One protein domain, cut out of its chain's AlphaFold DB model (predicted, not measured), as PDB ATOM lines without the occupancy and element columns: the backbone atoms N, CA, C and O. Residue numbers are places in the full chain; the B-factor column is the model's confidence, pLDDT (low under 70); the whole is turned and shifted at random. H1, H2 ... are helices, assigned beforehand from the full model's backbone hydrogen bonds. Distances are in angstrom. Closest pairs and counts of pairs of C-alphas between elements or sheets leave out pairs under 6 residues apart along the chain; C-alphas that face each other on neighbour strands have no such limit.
ATOM      1  N   GLY A  63      11.597  23.200  37.322       89.56
ATOM      2  CA  GLY A  63      12.616  22.852  38.313       89.56
ATOM      3  C   GLY A  63      13.923  23.628  38.139       89.56
ATOM      4  O   GLY A  63      14.501  24.079  39.129       89.56
ATOM      5  N   ASP A  64      14.328  23.902  36.896       90.94
ATOM      6  CA  ASP A  64      15.580  24.608  36.567       90.94
ATOM      7  C   ASP A  64      15.596  26.052  37.070       90.94
ATOM      8  O   ASP A  64      16.650  26.660  37.262       90.94
ATOM      9  N   ARG A  65      14.409  26.629  37.271       91.25
ATOM     10  CA  ARG A  65      14.237  28.008  37.734       91.25
ATOM     11  C   ARG A  65      14.176  28.109  39.256       91.25
ATOM     12  O   ARG A  65      14.223  29.226  39.767       91.25
ATOM     13  N   SER A  66      14.081  26.986  39.966       93.94
ATOM     14  CA  SER A  66      13.930  26.978  41.420       93.94
ATOM     15  C   SER A  66      15.234  27.337  42.142       93.94
ATOM     16  O   SER A  66      16.296  26.848  41.746       93.94
ATOM     17  N   PRO A  67      15.181  28.185  43.187       95.25
ATOM     18  CA  PRO A  67      16.360  28.494  43.987       95.25
ATOM     19  C   PRO A  67      16.872  27.253  44.722       95.25
ATOM     20  O   PRO A  67      18.065  26.997  44.672       95.25
ATOM     21  N   GLU A  68      15.990  26.395  45.255       94.62
ATOM     22  CA  GLU A  68      16.392  25.163  45.953       94.62
ATOM     23  C   GLU A  68      17.301  24.270  45.101       94.62
ATOM     24  O   GLU A  68      18.292  23.731  45.586       94.62
ATOM     25  N   TYR A  69      16.981  24.130  43.812       95.81
ATOM     26  CA  TYR A  69      17.804  23.360  42.888       95.81
ATOM     27  C   TYR A  69      19.119  24.067  42.556       95.81
ATOM     28  O   TYR A  69      20.172  23.435  42.579       95.81
ATOM     29  N   LYS A  70      19.070  25.369  42.250       96.25
ATOM     30  CA  LYS A  70      20.263  26.148  41.884       96.25
ATOM     31  C   LYS A  70      21.277  26.198  43.020       96.25
ATOM     32  O   LYS A  70      22.454  25.952  42.774       96.25
ATOM     33  N   ASP A  71      20.809  26.453  44.236       96.50
ATOM     34  CA  ASP A  71      21.647  26.560  45.426       96.50
ATOM     35  C   ASP A  71      22.265  25.198  45.769       96.50
ATOM     36  O   ASP A  71      23.468  25.110  46.013       96.50
ATOM     37  N   CYS A  72      21.483  24.113  45.676       96.06
ATOM     38  CA  CYS A  72      21.995  22.750  45.847       96.06
ATOM     39  C   CYS A  72      23.099  22.421  44.833       96.06
ATOM     40  O   CYS A  72      24.158  21.923  45.213       96.06
ATOM     41  N   VAL A  73      22.880  22.707  43.543       95.44
ATOM     42  CA  VAL A  73      23.870  22.410  42.497       95.44
ATOM     43  C   VAL A  73      25.125  23.260  42.684       95.44
ATOM     44  O   VAL A  73      26.229  22.730  42.569       95.44
ATOM     45  N   ALA A  74      24.978  24.547  43.011       94.88
ATOM     46  CA  ALA A  74      26.104  25.437  43.275       94.88
ATOM     47  C   ALA A  74      26.948  24.953  44.464       94.88
ATOM     48  O   ALA A  74      28.165  24.861  44.334       94.88
ATOM     49  N   SER A  75      26.316  24.565  45.579       94.06
ATOM     50  CA  SER A  75      27.026  23.999  46.736       94.06
ATOM     51  C   SER A  75      27.701  22.675  46.381       94.06
ATOM     52  O   SER A  75      28.909  22.544  46.527       94.06
ATOM     53  N   CYS A  76      26.956  21.718  45.817       91.62
ATOM     54  CA  CYS A  76      27.481  20.394  45.475       91.62
ATOM     55  C   CYS A  76      28.697  20.479  44.546       91.62
ATOM     56  O   CYS A  76      29.701  19.806  44.762       91.62
ATOM     57  N   THR A  77      28.628  21.326  43.518       91.12
ATOM     58  CA  THR A  77      29.740  21.506  42.576       91.12
ATOM     59  C   THR A  77      30.931  22.212  43.217       91.12
ATOM     60  O   THR A  77      32.067  21.814  42.965       91.12
ATOM     61  N   ALA A  78      30.691  23.211  44.073       88.56
ATOM     62  CA  ALA A  78      31.746  23.901  44.807       88.56
ATOM     63  C   ALA A  78      32.453  22.996  45.825       88.56
ATOM     64  O   ALA A  78      33.643  23.201  46.056       88.56
ATOM     65  N   ASP A  79      31.750  22.024  46.401       84.88
ATOM     66  CA  ASP A  79      32.281  21.137  47.437       84.88
ATOM     67  C   ASP A  79      32.937  19.878  46.841       84.88
ATOM     68  O   ASP A  79      33.999  19.465  47.298       84.88
ATOM     69  N   LEU A  80      32.341  19.276  45.801       82.44
ATOM     70  CA  LEU A  80      32.754  17.964  45.271       82.44
ATOM     71  C   LEU A  80      33.507  18.011  43.936       82.44
ATOM     72  O   LEU A  80      34.225  17.062  43.620       82.44
ATOM     73  N   CYS A  81      33.327  19.061  43.128       83.88
ATOM     74  CA  CYS A  81      33.828  19.104  41.748       83.88
ATOM     75  C   CYS A  81      35.043  20.024  41.547       83.88
ATOM     76  O   CYS A  81      35.338  20.380  40.406       83.88
ATOM     77  N   ARG A  82      35.752  20.426  42.612       72.38
ATOM     78  CA  ARG A  82      37.013  21.174  42.467       72.38
ATOM     79  C   ARG A  82      38.126  20.260  41.965       72.38
ATOM     80  O   ARG A  82      38.387  19.207  42.542       72.38
ATOM     81  N   ASP A  83      38.818  20.705  40.923       60.03
ATOM     82  CA  ASP A  83      40.045  20.069  40.456       60.03
ATOM     83  C   ASP A  83      41.194  20.334  41.455       60.03
ATOM     84  O   ASP A  83      41.374  21.456  41.927       60.03
ATOM     85  N   LEU A  90      39.080  13.758  51.773       42.72
ATOM     86  CA  LEU A  90      38.187  13.312  50.701       42.72
ATOM     87  C   LEU A  90      38.956  13.191  49.384       42.72
ATOM     88  O   LEU A  90      39.281  14.181  48.744       42.72
ATOM     89  N   THR A  91      39.197  11.962  48.923       47.56
ATOM     90  CA  THR A  91      39.656  11.737  47.546       47.56
ATOM     91  C   THR A  91      38.693  12.435  46.585       47.56
ATOM     92  O   THR A  91      37.521  12.046  46.537       47.56
ATOM     93  N   ALA A  92      39.184  13.428  45.836       48.69
ATOM     94  CA  ALA A  92      38.454  14.131  44.781       48.69
ATOM     95  C   ALA A  92      37.525  13.163  44.028       48.69
ATOM     96  O   ALA A  92      37.973  12.098  43.590       48.69
ATOM     97  N   HIS A  93      36.232  13.503  43.951       57.16
ATOM     98  CA  HIS A  93      35.103  12.619  43.618       57.16
ATOM     99  C   HIS A  93      35.332  11.824  42.322       57.16
ATOM    100  O   HIS A  93      34.917  12.204  41.224       57.16
ATOM    101  N   ARG A  94      36.020  10.679  42.419       66.38
ATOM    102  CA  ARG A  94      36.273   9.808  41.272       66.38
ATOM    103  C   ARG A  94      35.005   9.015  41.024       66.38
ATOM    104  O   ARG A  94      34.815   7.947  41.603       66.38
ATOM    105  N   LEU A  95      34.156   9.535  40.135       81.00
ATOM    106  CA  LEU A  95      32.916   8.873  39.735       81.00
ATOM    107  C   LEU A  95      33.145   7.369  39.486       81.00
ATOM    108  O   LEU A  95      34.134   6.992  38.828       81.00
ATOM    109  N   PRO A  96      32.229   6.500  39.963       87.06
ATOM    110  CA  PRO A  96      32.263   5.075  39.676       87.06
ATOM    111  C   PRO A  96      32.520   4.809  38.192       87.06
ATOM    112  O   PRO A  96      32.041   5.538  37.321       87.06
ATOM    113  N   TRP A  97      33.283   3.755  37.891       84.81
ATOM    114  CA  TRP A  97      33.712   3.451  36.519       84.81
ATOM    115  C   TRP A  97      32.534   3.413  35.532       84.81
ATOM    116  O   TRP A  97      32.660   3.908  34.416       84.81
ATOM    117  N   ILE A  98      31.375   2.907  35.968       89.12
ATOM    118  CA  ILE A  98      30.165   2.812  35.152       89.12
ATOM    119  C   ILE A  98      29.634   4.189  34.732       89.12
ATOM    120  O   ILE A  98      29.252   4.372  33.577       89.12
ATOM    121  N   LEU A  99      29.683   5.179  35.629       88.88
ATOM    122  CA  LEU A  99      29.275   6.556  35.345       88.88
ATOM    123  C   LEU A  99      30.266   7.238  34.393       88.88
ATOM    124  O   LEU A  99      29.863   7.961  33.485       88.88
ATOM    125  N   ARG A 100      31.563   6.930  34.519       87.75
ATOM    126  CA  ARG A 100      32.594   7.422  33.588       87.75
ATOM    127  C   ARG A 100      32.427   6.851  32.180       87.75
ATOM    128  O   ARG A 100      32.508   7.597  31.204       87.75
ATOM    129  N   VAL A 101      32.160   5.548  32.063       88.25
ATOM    130  CA  VAL A 101      31.909   4.886  30.768       88.25
ATOM    131  C   VAL A 101      30.652   5.446  30.101       88.25
ATOM    132  O   VAL A 101      30.661   5.704  28.901       88.25
ATOM    133  N   THR A 102      29.610   5.736  30.881       89.81
ATOM    134  CA  THR A 102      28.370   6.373  30.401       89.81
ATOM    135  C   THR A 102      28.457   7.906  30.304       89.81
ATOM    136  O   THR A 102      27.451   8.569  30.073       89.81
ATOM    137  N   LYS A 103      29.665   8.485  30.396       89.56
ATOM    138  CA  LYS A 103      29.954   9.916  30.165       89.56
ATOM    139  C   LYS A 103      29.205  10.884  31.097       89.56
ATOM    140  O   LYS A 103      28.842  11.994  30.686       89.56
ATOM    141  N   TRP A 104      28.994  10.490  32.349       89.62
ATOM    142  CA  TRP A 104      28.608  11.416  33.413       89.62
ATOM    143  C   TRP A 104      29.814  12.238  33.859       89.62
ATOM    144  O   TRP A 104      30.914  11.703  34.024       89.62
ATOM    145  N   THR A 105      29.604  13.537  34.040       89.94
ATOM    146  CA  THR A 105      30.562  14.443  34.688       89.94
ATOM    147  C   THR A 105      30.211  14.618  36.166       89.94
ATOM    148  O   THR A 105      29.112  14.258  36.591       89.94
ATOM    149  N   CYS A 106      31.131  15.169  36.964       88.56
ATOM    150  CA  CYS A 106      30.842  15.496  38.366       88.56
ATOM    151  C   CYS A 106      29.650  16.465  38.475       88.56
ATOM    152  O   CYS A 106      28.744  16.261  39.277       88.56
ATOM    153  N   GLU A 107      29.585  17.456  37.585       90.38
ATOM    154  CA  GLU A 107      28.459  18.387  37.516       90.38
ATOM    155  C   GLU A 107      27.133  17.680  37.176       90.38
ATOM    156  O   GLU A 107      26.108  17.973  37.789       90.38
ATOM    157  N   ASP A 108      27.143  16.720  36.242       91.19
ATOM    158  CA  ASP A 108      25.959  15.908  35.925       91.19
ATOM    159  C   ASP A 108      25.490  15.099  37.152       91.19
ATOM    160  O   ASP A 108      24.288  14.962  37.387       91.19
ATOM    161  N   ASP A 109      26.433  14.572  37.937       91.75
ATOM    162  CA  ASP A 109      26.159  13.812  39.159       91.75
ATOM    163  C   ASP A 109      25.541  14.697  40.252       91.75
ATOM    164  O   ASP A 109      24.517  14.339  40.837       91.75
ATOM    165  N   CYS A 110      26.086  15.900  40.454       93.00
ATOM    166  CA  CYS A 110      25.512  16.901  41.352       93.00
ATOM    167  C   CYS A 110      24.095  17.304  40.941       93.00
ATOM    168  O   CYS A 110      23.185  17.304  41.770       93.00
ATOM    169  N   LYS A 111      23.872  17.589  39.650       94.12
ATOM    170  CA  LYS A 111      22.531  17.882  39.118       94.12
ATOM    171  C   LYS A 111      21.570  16.736  39.412       94.12
ATOM    172  O   LYS A 111      20.502  16.974  39.972       94.12
ATOM    173  N   TYR A 112      21.969  15.497  39.120       94.12
ATOM    174  CA  TYR A 112      21.181  14.305  39.424       94.12
ATOM    175  C   TYR A 112      20.795  14.248  40.909       94.12
ATOM    176  O   TYR A 112      19.606  14.213  41.235       94.12
ATOM    177  N   HIS A 113      21.765  14.324  41.821       94.69
ATOM    178  CA  HIS A 113      21.504  14.253  43.260       94.69
ATOM    179  C   HIS A 113      20.602  15.392  43.759       94.69
ATOM    180  O   HIS A 113      19.678  15.136  44.535       94.69
ATOM    181  N   CYS A 114      20.788  16.612  43.258       96.00
ATOM    182  CA  CYS A 114      19.954  17.756  43.618       96.00
ATOM    183  C   CYS A 114      18.512  17.630  43.116       96.00
ATOM    184  O   CYS A 114      17.585  17.949  43.862       96.00
ATOM    185  N   THR A 115      18.279  17.106  41.904       95.44
ATOM    186  CA  THR A 115      16.898  16.842  41.447       95.44
ATOM    187  C   THR A 115      16.178  15.848  42.362       95.44
ATOM    188  O   THR A 115      15.009  16.050  42.706       95.44
ATOM    189  N   HIS A 116      16.879  14.809  42.828       96.06
ATOM    190  CA  HIS A 116      16.339  13.842  43.779       96.06
ATOM    191  C   HIS A 116      16.085  14.442  45.156       96.06
ATOM    192  O   HIS A 116      15.027  14.173  45.722       96.06
ATOM    193  N   MET A 117      17.020  15.235  45.682       95.88
ATOM    194  CA  MET A 117      16.894  15.887  46.985       95.88
ATOM    195  C   MET A 117      15.661  16.790  47.019       95.88
ATOM    196  O   MET A 117      14.755  16.546  47.810       95.88
ATOM    197  N   VAL A 118      15.557  17.739  46.084       96.06
ATOM    198  CA  VAL A 118      14.427  18.681  46.030       96.06
ATOM    199  C   VAL A 118      13.096  17.942  45.864       96.06
ATOM    200  O   VAL A 118      12.110  18.256  46.531       96.06
ATOM    201  N   THR A 119      13.063  16.901  45.028       95.44
ATOM    202  CA  THR A 119      11.851  16.093  44.830       95.44
ATOM    203  C   THR A 119      11.486  15.263  46.068       95.44
ATOM    204  O   THR A 119      10.303  15.108  46.379       95.44
ATOM    205  N   ASN A 120      12.473  14.708  46.778       96.19
ATOM    206  CA  ASN A 120      12.260  13.983  48.035       96.19
ATOM    207  C   ASN A 120      11.726  14.921  49.120       96.19
ATOM    208  O   ASN A 120      10.758  14.571  49.794       96.19
ATOM    209  N   ASP A 121      12.304  16.115  49.242       96.38
ATOM    210  CA  ASP A 121      11.897  17.124  50.219       96.38
ATOM    211  C   ASP A 121      10.471  17.608  49.962       96.38
ATOM    212  O   ASP A 121       9.685  17.753  50.900       96.38
ATOM    213  N   ALA A 122      10.098  17.800  48.693       95.44
ATOM    214  CA  ALA A 122       8.728  18.115  48.310       95.44
ATOM    215  C   ALA A 122       7.754  17.002  48.731       95.44
ATOM    216  O   ALA A 122       6.736  17.272  49.370       95.44
ATOM    217  N   ALA A 123       8.084  15.740  48.439       94.94
ATOM    218  CA  ALA A 123       7.251  14.599  48.818       94.94
ATOM    219  C   ALA A 123       7.119  14.456  50.347       94.94
ATOM    220  O   ALA A 123       6.010  14.277  50.857       94.94
ATOM    221  N   ALA A 124       8.225  14.594  51.085       96.94
ATOM    222  CA  ALA A 124       8.244  14.547  52.545       96.94
ATOM    223  C   ALA A 124       7.424  15.691  53.160       96.94
ATOM    224  O   ALA A 124       6.650  15.471  54.094       96.94
ATOM    225  N   ARG A 125       7.526  16.903  52.598       96.62
ATOM    226  CA  ARG A 125       6.745  18.070  53.022       96.62
ATOM    227  C   ARG A 125       5.248  17.845  52.845       96.62
ATOM    228  O   ARG A 125       4.492  18.108  53.776       96.62
ATOM    229  N   VAL A 126       4.813  17.335  51.691       96.56
ATOM    230  CA  VAL A 126       3.392  17.020  51.459       96.56
ATOM    231  C   VAL A 126       2.903  15.937  52.411       96.56
ATOM    232  O   VAL A 126       1.814  16.066  52.968       96.56
ATOM    233  N   GLN A 127       3.703  14.894  52.634       96.75
ATOM    234  CA  GLN A 127       3.332  13.832  53.562       96.75
ATOM    235  C   GLN A 127       3.187  14.361  54.992       96.75
ATOM    236  O   GLN A 127       2.206  14.043  55.659       96.75
ATOM    237  N   LYS A 128       4.103  15.228  55.433       97.38
ATOM    238  CA  LYS A 128       4.004  15.903  56.729       97.38
ATOM    239  C   LYS A 128       2.737  16.754  56.830       97.38
ATOM    240  O   LYS A 128       2.001  16.618  57.795       97.38
ATOM    241  N   ILE A 129       2.430  17.561  55.810       97.19
ATOM    242  CA  ILE A 129       1.208  18.384  55.778       97.19
ATOM    243  C   ILE A 129      -0.053  17.524  55.913       97.19
ATOM    244  O   ILE A 129      -0.966  17.903  56.642       97.19
ATOM    245  N   ARG A 130      -0.102  16.365  55.242       96.88
ATOM    246  CA  ARG A 130      -1.227  15.422  55.341       96.88
ATOM    247  C   ARG A 130      -1.371  14.842  56.743       96.88
ATOM    248  O   ARG A 130      -2.483  14.827  57.262       96.88
ATOM    249  N   LEU A 131      -0.269  14.406  57.351       97.06
ATOM    250  CA  LEU A 131      -0.267  13.866  58.713       97.06
ATOM    251  C   LEU A 131      -0.685  14.928  59.738       97.06
ATOM    252  O   LEU A 131      -1.553  14.668  60.566       97.06
ATOM    253  N   ASP A 132      -0.136  16.141  59.636       97.38
ATOM    254  CA  ASP A 132      -0.473  17.255  60.527       97.38
ATOM    255  C   ASP A 132      -1.958  17.644  60.407       97.38
ATOM    256  O   ASP A 132      -2.603  17.956  61.409       97.38
ATOM    257  N   ALA A 133      -2.515  17.627  59.191       96.81
ATOM    258  CA  ALA A 133      -3.924  17.934  58.948       96.81
ATOM    259  C   ALA A 133      -4.866  16.842  59.474       96.81
ATOM    260  O   ALA A 133      -5.897  17.163  60.059       96.81
ATOM    261  N   GLN A 134      -4.502  15.566  59.309       96.06
ATOM    262  CA  GLN A 134      -5.245  14.443  59.889       96.06
ATOM    263  C   GLN A 134      -5.247  14.519  61.415       96.06
ATOM    264  O   GLN A 134      -6.310  14.503  62.025       96.06
ATOM    265  N   HIS A 135      -4.075  14.715  62.024       96.81
ATOM    266  CA  HIS A 135      -3.955  14.860  63.472       96.81
ATOM    267  C   HIS A 135      -4.779  16.043  64.001       96.81
ATOM    268  O   HIS A 135      -5.474  15.918  65.004       96.81
ATOM    269  N   ALA A 136      -4.753  17.190  63.313       95.94
ATOM    270  CA  ALA A 136      -5.569  18.339  63.694       95.94
ATOM    271  C   ALA A 136      -7.078  18.041  63.618       95.94
ATOM    272  O   ALA A 136      -7.811  18.407  64.534       95.94
ATOM    273  N   ALA A 137      -7.539  17.351  62.569       95.69
ATOM    274  CA  ALA A 137      -8.938  16.945  62.445       95.69
ATOM    275  C   ALA A 137      -9.349  15.954  63.549       95.69
ATOM    276  O   ALA A 137     -10.419  16.106  64.139       95.69
ATOM    277  N   ASP A 138      -8.485  15.000  63.896       94.88
ATOM    278  CA  ASP A 138      -8.741  14.028  64.964       94.88
ATOM    279  C   ASP A 138      -8.830  14.695  66.345       94.88
ATOM    280  O   ASP A 138      -9.721  14.370  67.133       94.88
ATOM    281  N   VAL A 139      -7.978  15.691  66.618       96.19
ATOM    282  CA  VAL A 139      -8.067  16.512  67.838       96.19
ATOM    283  C   VAL A 139      -9.407  17.257  67.902       96.19
ATOM    284  O   VAL A 139     -10.025  17.313  68.965       96.19
ATOM    285  N   MET A 140      -9.912  17.779  66.778       95.00
ATOM    286  CA  MET A 140     -11.229  18.436  66.734       95.00
ATOM    287  C   MET A 140     -12.383  17.461  67.010       95.00
ATOM    288  O   MET A 140     -13.340  17.831  67.698       95.00
ATOM    289  N   VAL A 141     -12.283  16.219  66.519       95.50
ATOM    290  CA  VAL A 141     -13.256  15.151  66.808       95.50
ATOM    291  C   VAL A 141     -13.244  14.791  68.292       95.50
ATOM    292  O   VAL A 141     -14.304  14.720  68.911       95.50
ATOM    293  N   GLN A 142     -12.062  14.618  68.886       94.75
ATOM    294  CA  GLN A 142     -11.924  14.324  70.317       94.75
ATOM    295  C   GLN A 142     -12.459  15.460  71.197       94.75
ATOM    296  O   GLN A 142     -13.085  15.203  72.222       94.75
ATOM    297  N   ALA A 143     -12.272  16.712  70.773       94.81
ATOM    298  CA  ALA A 143     -12.814  17.889  71.447       94.81
ATOM    299  C   ALA A 143     -14.335  18.076  71.252       94.81
ATOM    300  O   ALA A 143     -14.903  19.030  71.780       94.81
ATOM    301  N   GLY A 144     -15.002  17.219  70.468       92.00
ATOM    302  CA  GLY A 144     -16.435  17.319  70.174       92.00
ATOM    303  C   GLY A 144     -16.822  18.497  69.271       92.00
ATOM    304  O   GLY A 144     -18.007  18.775  69.102       92.00
ATOM    305  N   THR A 145     -15.845  19.186  68.674       92.12
ATOM    306  CA  THR A 145     -16.076  20.333  67.771       92.12
ATOM    307  C   THR A 145     -16.332  19.905  66.324       92.12
ATOM    308  O   THR A 145     -16.826  20.697  65.522       92.12
ATOM    309  N   LEU A 146     -16.024  18.650  65.985       93.12
ATOM    310  CA  LEU A 146     -16.202  18.065  64.661       93.12
ATOM    311  C   LEU A 146     -16.780  16.647  64.781       93.12
ATOM    312  O   LEU A 146     -16.446  15.912  65.708       93.12
ATOM    313  N   SER A 147     -17.631  16.232  63.840       92.75
ATOM    314  CA  SER A 147     -18.110  14.850  63.794       92.75
ATOM    315  C   SER A 147     -17.097  13.934  63.100       92.75
ATOM    316  O   SER A 147     -16.399  14.331  62.167       92.75
ATOM    317  N   ALA A 148     -17.056  12.662  63.504       90.62
ATOM    318  CA  ALA A 148     -16.174  11.674  62.878       90.62
ATOM    319  C   ALA A 148     -16.423  11.534  61.361       90.62
ATOM    320  O   ALA A 148     -15.490  11.308  60.595       90.62
ATOM    321  N   SER A 149     -17.668  11.732  60.910       90.81
ATOM    322  CA  SER A 149     -18.035  11.664  59.492       90.81
ATOM    323  C   SER A 149     -17.447  12.799  58.645       90.81
ATOM    324  O   SER A 149     -17.308  12.623  57.439       90.81
ATOM    325  N   SER A 150     -17.120  13.955  59.236       93.00
ATOM    326  CA  SER A 150     -16.555  15.108  58.516       93.00
ATOM    327  C   SER A 150     -15.041  15.276  58.687       93.00
ATOM    328  O   SER A 150     -14.455  16.096  57.980       93.00
ATOM    329  N   SER A 151     -14.385  14.466  59.533       92.75
ATOM    330  CA  SER A 151     -12.931  14.522  59.781       92.75
ATOM    331  C   SER A 151     -12.104  14.473  58.491       92.75
ATOM    332  O   SER A 151     -11.312  15.376  58.223       92.75
ATOM    333  N   SER A 152     -12.358  13.486  57.623       93.19
ATOM    334  CA  SER A 152     -11.604  13.336  56.370       93.19
ATOM    335  C   SER A 152     -11.777  14.525  55.421       93.19
ATOM    336  O   SER A 152     -10.822  14.903  54.744       93.19
ATOM    337  N   ALA A 153     -12.977  15.110  55.357       94.88
ATOM    338  CA  ALA A 153     -13.240  16.268  54.507       94.88
ATOM    339  C   ALA A 153     -12.518  17.512  55.042       94.88
ATOM    340  O   ALA A 153     -11.880  18.229  54.274       94.88
ATOM    341  N   LYS A 154     -12.541  17.721  56.368       95.62
ATOM    342  CA  LYS A 154     -11.833  18.834  57.012       95.62
ATOM    343  C   LYS A 154     -10.318  18.711  56.858       95.62
ATOM    344  O   LYS A 154      -9.658  19.690  56.520       95.62
ATOM    345  N   ALA A 155      -9.771  17.508  57.039       95.44
ATOM    346  CA  ALA A 155      -8.354  17.248  56.814       95.44
ATOM    347  C   ALA A 155      -7.953  17.548  55.359       95.44
ATOM    348  O   ALA A 155      -6.919  18.171  55.127       95.44
ATOM    349  N   GLN A 156      -8.772  17.155  54.376       95.81
ATOM    350  CA  GLN A 156      -8.493  17.429  52.966       95.81
ATOM    351  C   GLN A 156      -8.514  18.932  52.644       95.81
ATOM    352  O   GLN A 156      -7.599  19.414  51.982       95.81
ATOM    353  N   GLU A 157      -9.487  19.677  53.170       96.38
ATOM    354  CA  GLU A 157      -9.565  21.139  53.028       96.38
ATOM    355  C   GLU A 157      -8.298  21.827  53.571       96.38
ATOM    356  O   GLU A 157      -7.664  22.619  52.875       96.38
ATOM    357  N   MET A 158      -7.861  21.452  54.781       96.19
ATOM    358  CA  MET A 158      -6.636  21.984  55.398       96.19
ATOM    359  C   MET A 158      -5.377  21.655  54.587       96.19
ATOM    360  O   MET A 158      -4.443  22.459  54.517       96.19
ATOM    361  N   VAL A 159      -5.323  20.461  53.985       97.06
ATOM    362  CA  VAL A 159      -4.227  20.072  53.091       97.06
ATOM    363  C   VAL A 159      -4.229  20.955  51.848       97.06
ATOM    364  O   VAL A 159      -3.183  21.501  51.506       97.06
ATOM    365  N   GLU A 160      -5.368  21.116  51.179       95.69
ATOM    366  CA  GLU A 160      -5.484  21.916  49.955       95.69
ATOM    367  C   GLU A 160      -5.088  23.380  50.192       95.69
ATOM    368  O   GLU A 160      -4.300  23.929  49.419       95.69
ATOM    369  N   GLU A 161      -5.522  23.974  51.305       96.25
ATOM    370  CA  GLU A 161      -5.148  25.334  51.706       96.25
ATOM    371  C   GLU A 161      -3.629  25.480  51.902       96.25
ATOM    372  O   GLU A 161      -2.990  26.355  51.309       96.25
ATOM    373  N   ARG A 162      -3.011  24.581  52.682       96.12
ATOM    374  CA  ARG A 162      -1.557  24.604  52.921       96.12
ATOM    375  C   ARG A 162      -0.760  24.355  51.639       96.12
ATOM    376  O   ARG A 162       0.276  24.982  51.422       96.12
ATOM    377  N   LEU A 163      -1.224  23.456  50.769       95.94
ATOM    378  CA  LEU A 163      -0.578  23.180  49.483       95.94
ATOM    379  C   LEU A 163      -0.738  24.333  48.482       95.94
ATOM    380  O   LEU A 163       0.119  24.491  47.608       95.94
ATOM    381  N   ALA A 164      -1.792  25.146  48.581       95.06
ATOM    382  CA  ALA A 164      -1.988  26.310  47.718       95.06
ATOM    383  C   ALA A 164      -0.903  27.380  47.932       95.06
ATOM    384  O   ALA A 164      -0.469  28.004  46.967       95.06
ATOM    385  N   GLN A 165      -0.400  27.521  49.162       95.38
ATOM    386  CA  GLN A 165       0.654  28.480  49.517       95.38
ATOM    387  C   GLN A 165       2.051  28.069  49.017       95.38
ATOM    388  O   GLN A 165       2.946  28.905  48.896       95.38
ATOM    389  N   LEU A 166       2.257  26.784  48.714       94.94
ATOM    390  CA  LEU A 166       3.549  26.258  48.280       94.94
ATOM    391  C   LEU A 166       3.757  26.388  46.767       94.94
ATOM    392  O   LEU A 166       2.847  26.159  45.956       94.94
ATOM    393  N   ARG A 167       5.008  26.657  46.375       93.44
ATOM    394  CA  ARG A 167       5.426  26.634  44.964       93.44
ATOM    395  C   ARG A 167       5.322  25.211  44.403       93.44
ATOM    396  O   ARG A 167       5.532  24.264  45.158       93.44
ATOM    397  N   PRO A 168       5.076  25.023  43.090       92.50
ATOM    398  CA  PRO A 168       4.989  23.692  42.477       92.50
ATOM    399  C   PRO A 168       6.154  22.766  42.854       92.50
ATOM    400  O   PRO A 168       5.931  21.646  43.296       92.50
ATOM    401  N   VAL A 169       7.383  23.280  42.807       92.81
ATOM    402  CA  VAL A 169       8.623  22.552  43.135       92.81
ATOM    403  C   VAL A 169       8.645  22.021  44.575       92.81
ATOM    404  O   VAL A 169       9.277  21.014  44.851       92.81
ATOM    405  N   GLN A 170       7.940  22.677  45.501       94.56
ATOM    406  CA  GLN A 170       7.920  22.330  46.926       94.56
ATOM    407  C   GLN A 170       6.802  21.352  47.297       94.56
ATOM    408  O   GLN A 170       6.771  20.873  48.430       94.56
ATOM    409  N   LYS A 171       5.860  21.089  46.383       93.88
ATOM    410  CA  LYS A 171       4.675  20.259  46.650       93.88
ATOM    411  C   LYS A 171       4.476  19.107  45.675       93.88
ATOM    412  O   LYS A 171       3.694  18.207  45.951       93.88
TER     413      LYS A 171
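This is residues 63 to 83 and 90 to 171 of the 557 residues of an uncharacterized protein of Anthracocystis flocculosa PF-1 (UniProt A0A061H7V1). One very long helix, H3, makes most of the length of a rod, and three shorter helices pack along it: H1 on its first part, H5 near its middle, and H4, which folds back from its far end to form a hairpin with it. The small helix H2 lies near the beginning of H3 and touches no helix. The printed part has 103 residues with five named helices, H1 to H5 in order along the chain, and no named strand; the class is all helix. The whole is extended, with a radius of gyration of the C-alphas of 20.7 A and spans of 64 by 25 by 23 A.

H1, residues 67 to 80, touches residues 106 to 118 alone of H3, residues 106 to 142; their closest C-alphas, those of Cys 76 and Cys 110, are 5.8 A apart. They run opposite ways at a steep tilt of 47 degrees. H2, residues 97 to 101, is apart from both. H3 is the hub, touching three helices. Its residues 126 to 141 alone touch H4, residues 151 to 164, with the C-alphas of Ala 133 and Ala 155 closest at 5.0 A. This helical hairpin runs opposite ways at 37 degrees, a tilt only just steep. H5, residues 168 to 171, touches residues 118 to 126 alone of H3, the closest C-alphas being those of Ala 122 and Gln 170, 4.5 A apart. In H1, H2, H3 and H4 every O i to N i+4 pair is within hydrogen-bond range; H5 is too short for such a pair.

H1 begins at C-alpha 67 (16.360, 28.494, 43.987) and is 19.5 A long. H3 measures 53.4 A, ending at C-alpha 142 (-11.924, 14.324, 70.317), and H4 20.1 A. H5 ends at C-alpha 171 (4.675, 20.259, 46.650).

The farthest C-alphas, those of Asp 83 and Gly 144, are 63.9 A apart. Residues 84 to 89 are not printed, and C-alphas 83 and 90 are 12.4 A apart across this cut. Of the links printed whole, none is long. Residues 83 and 90 to 94 have pLDDT under 70.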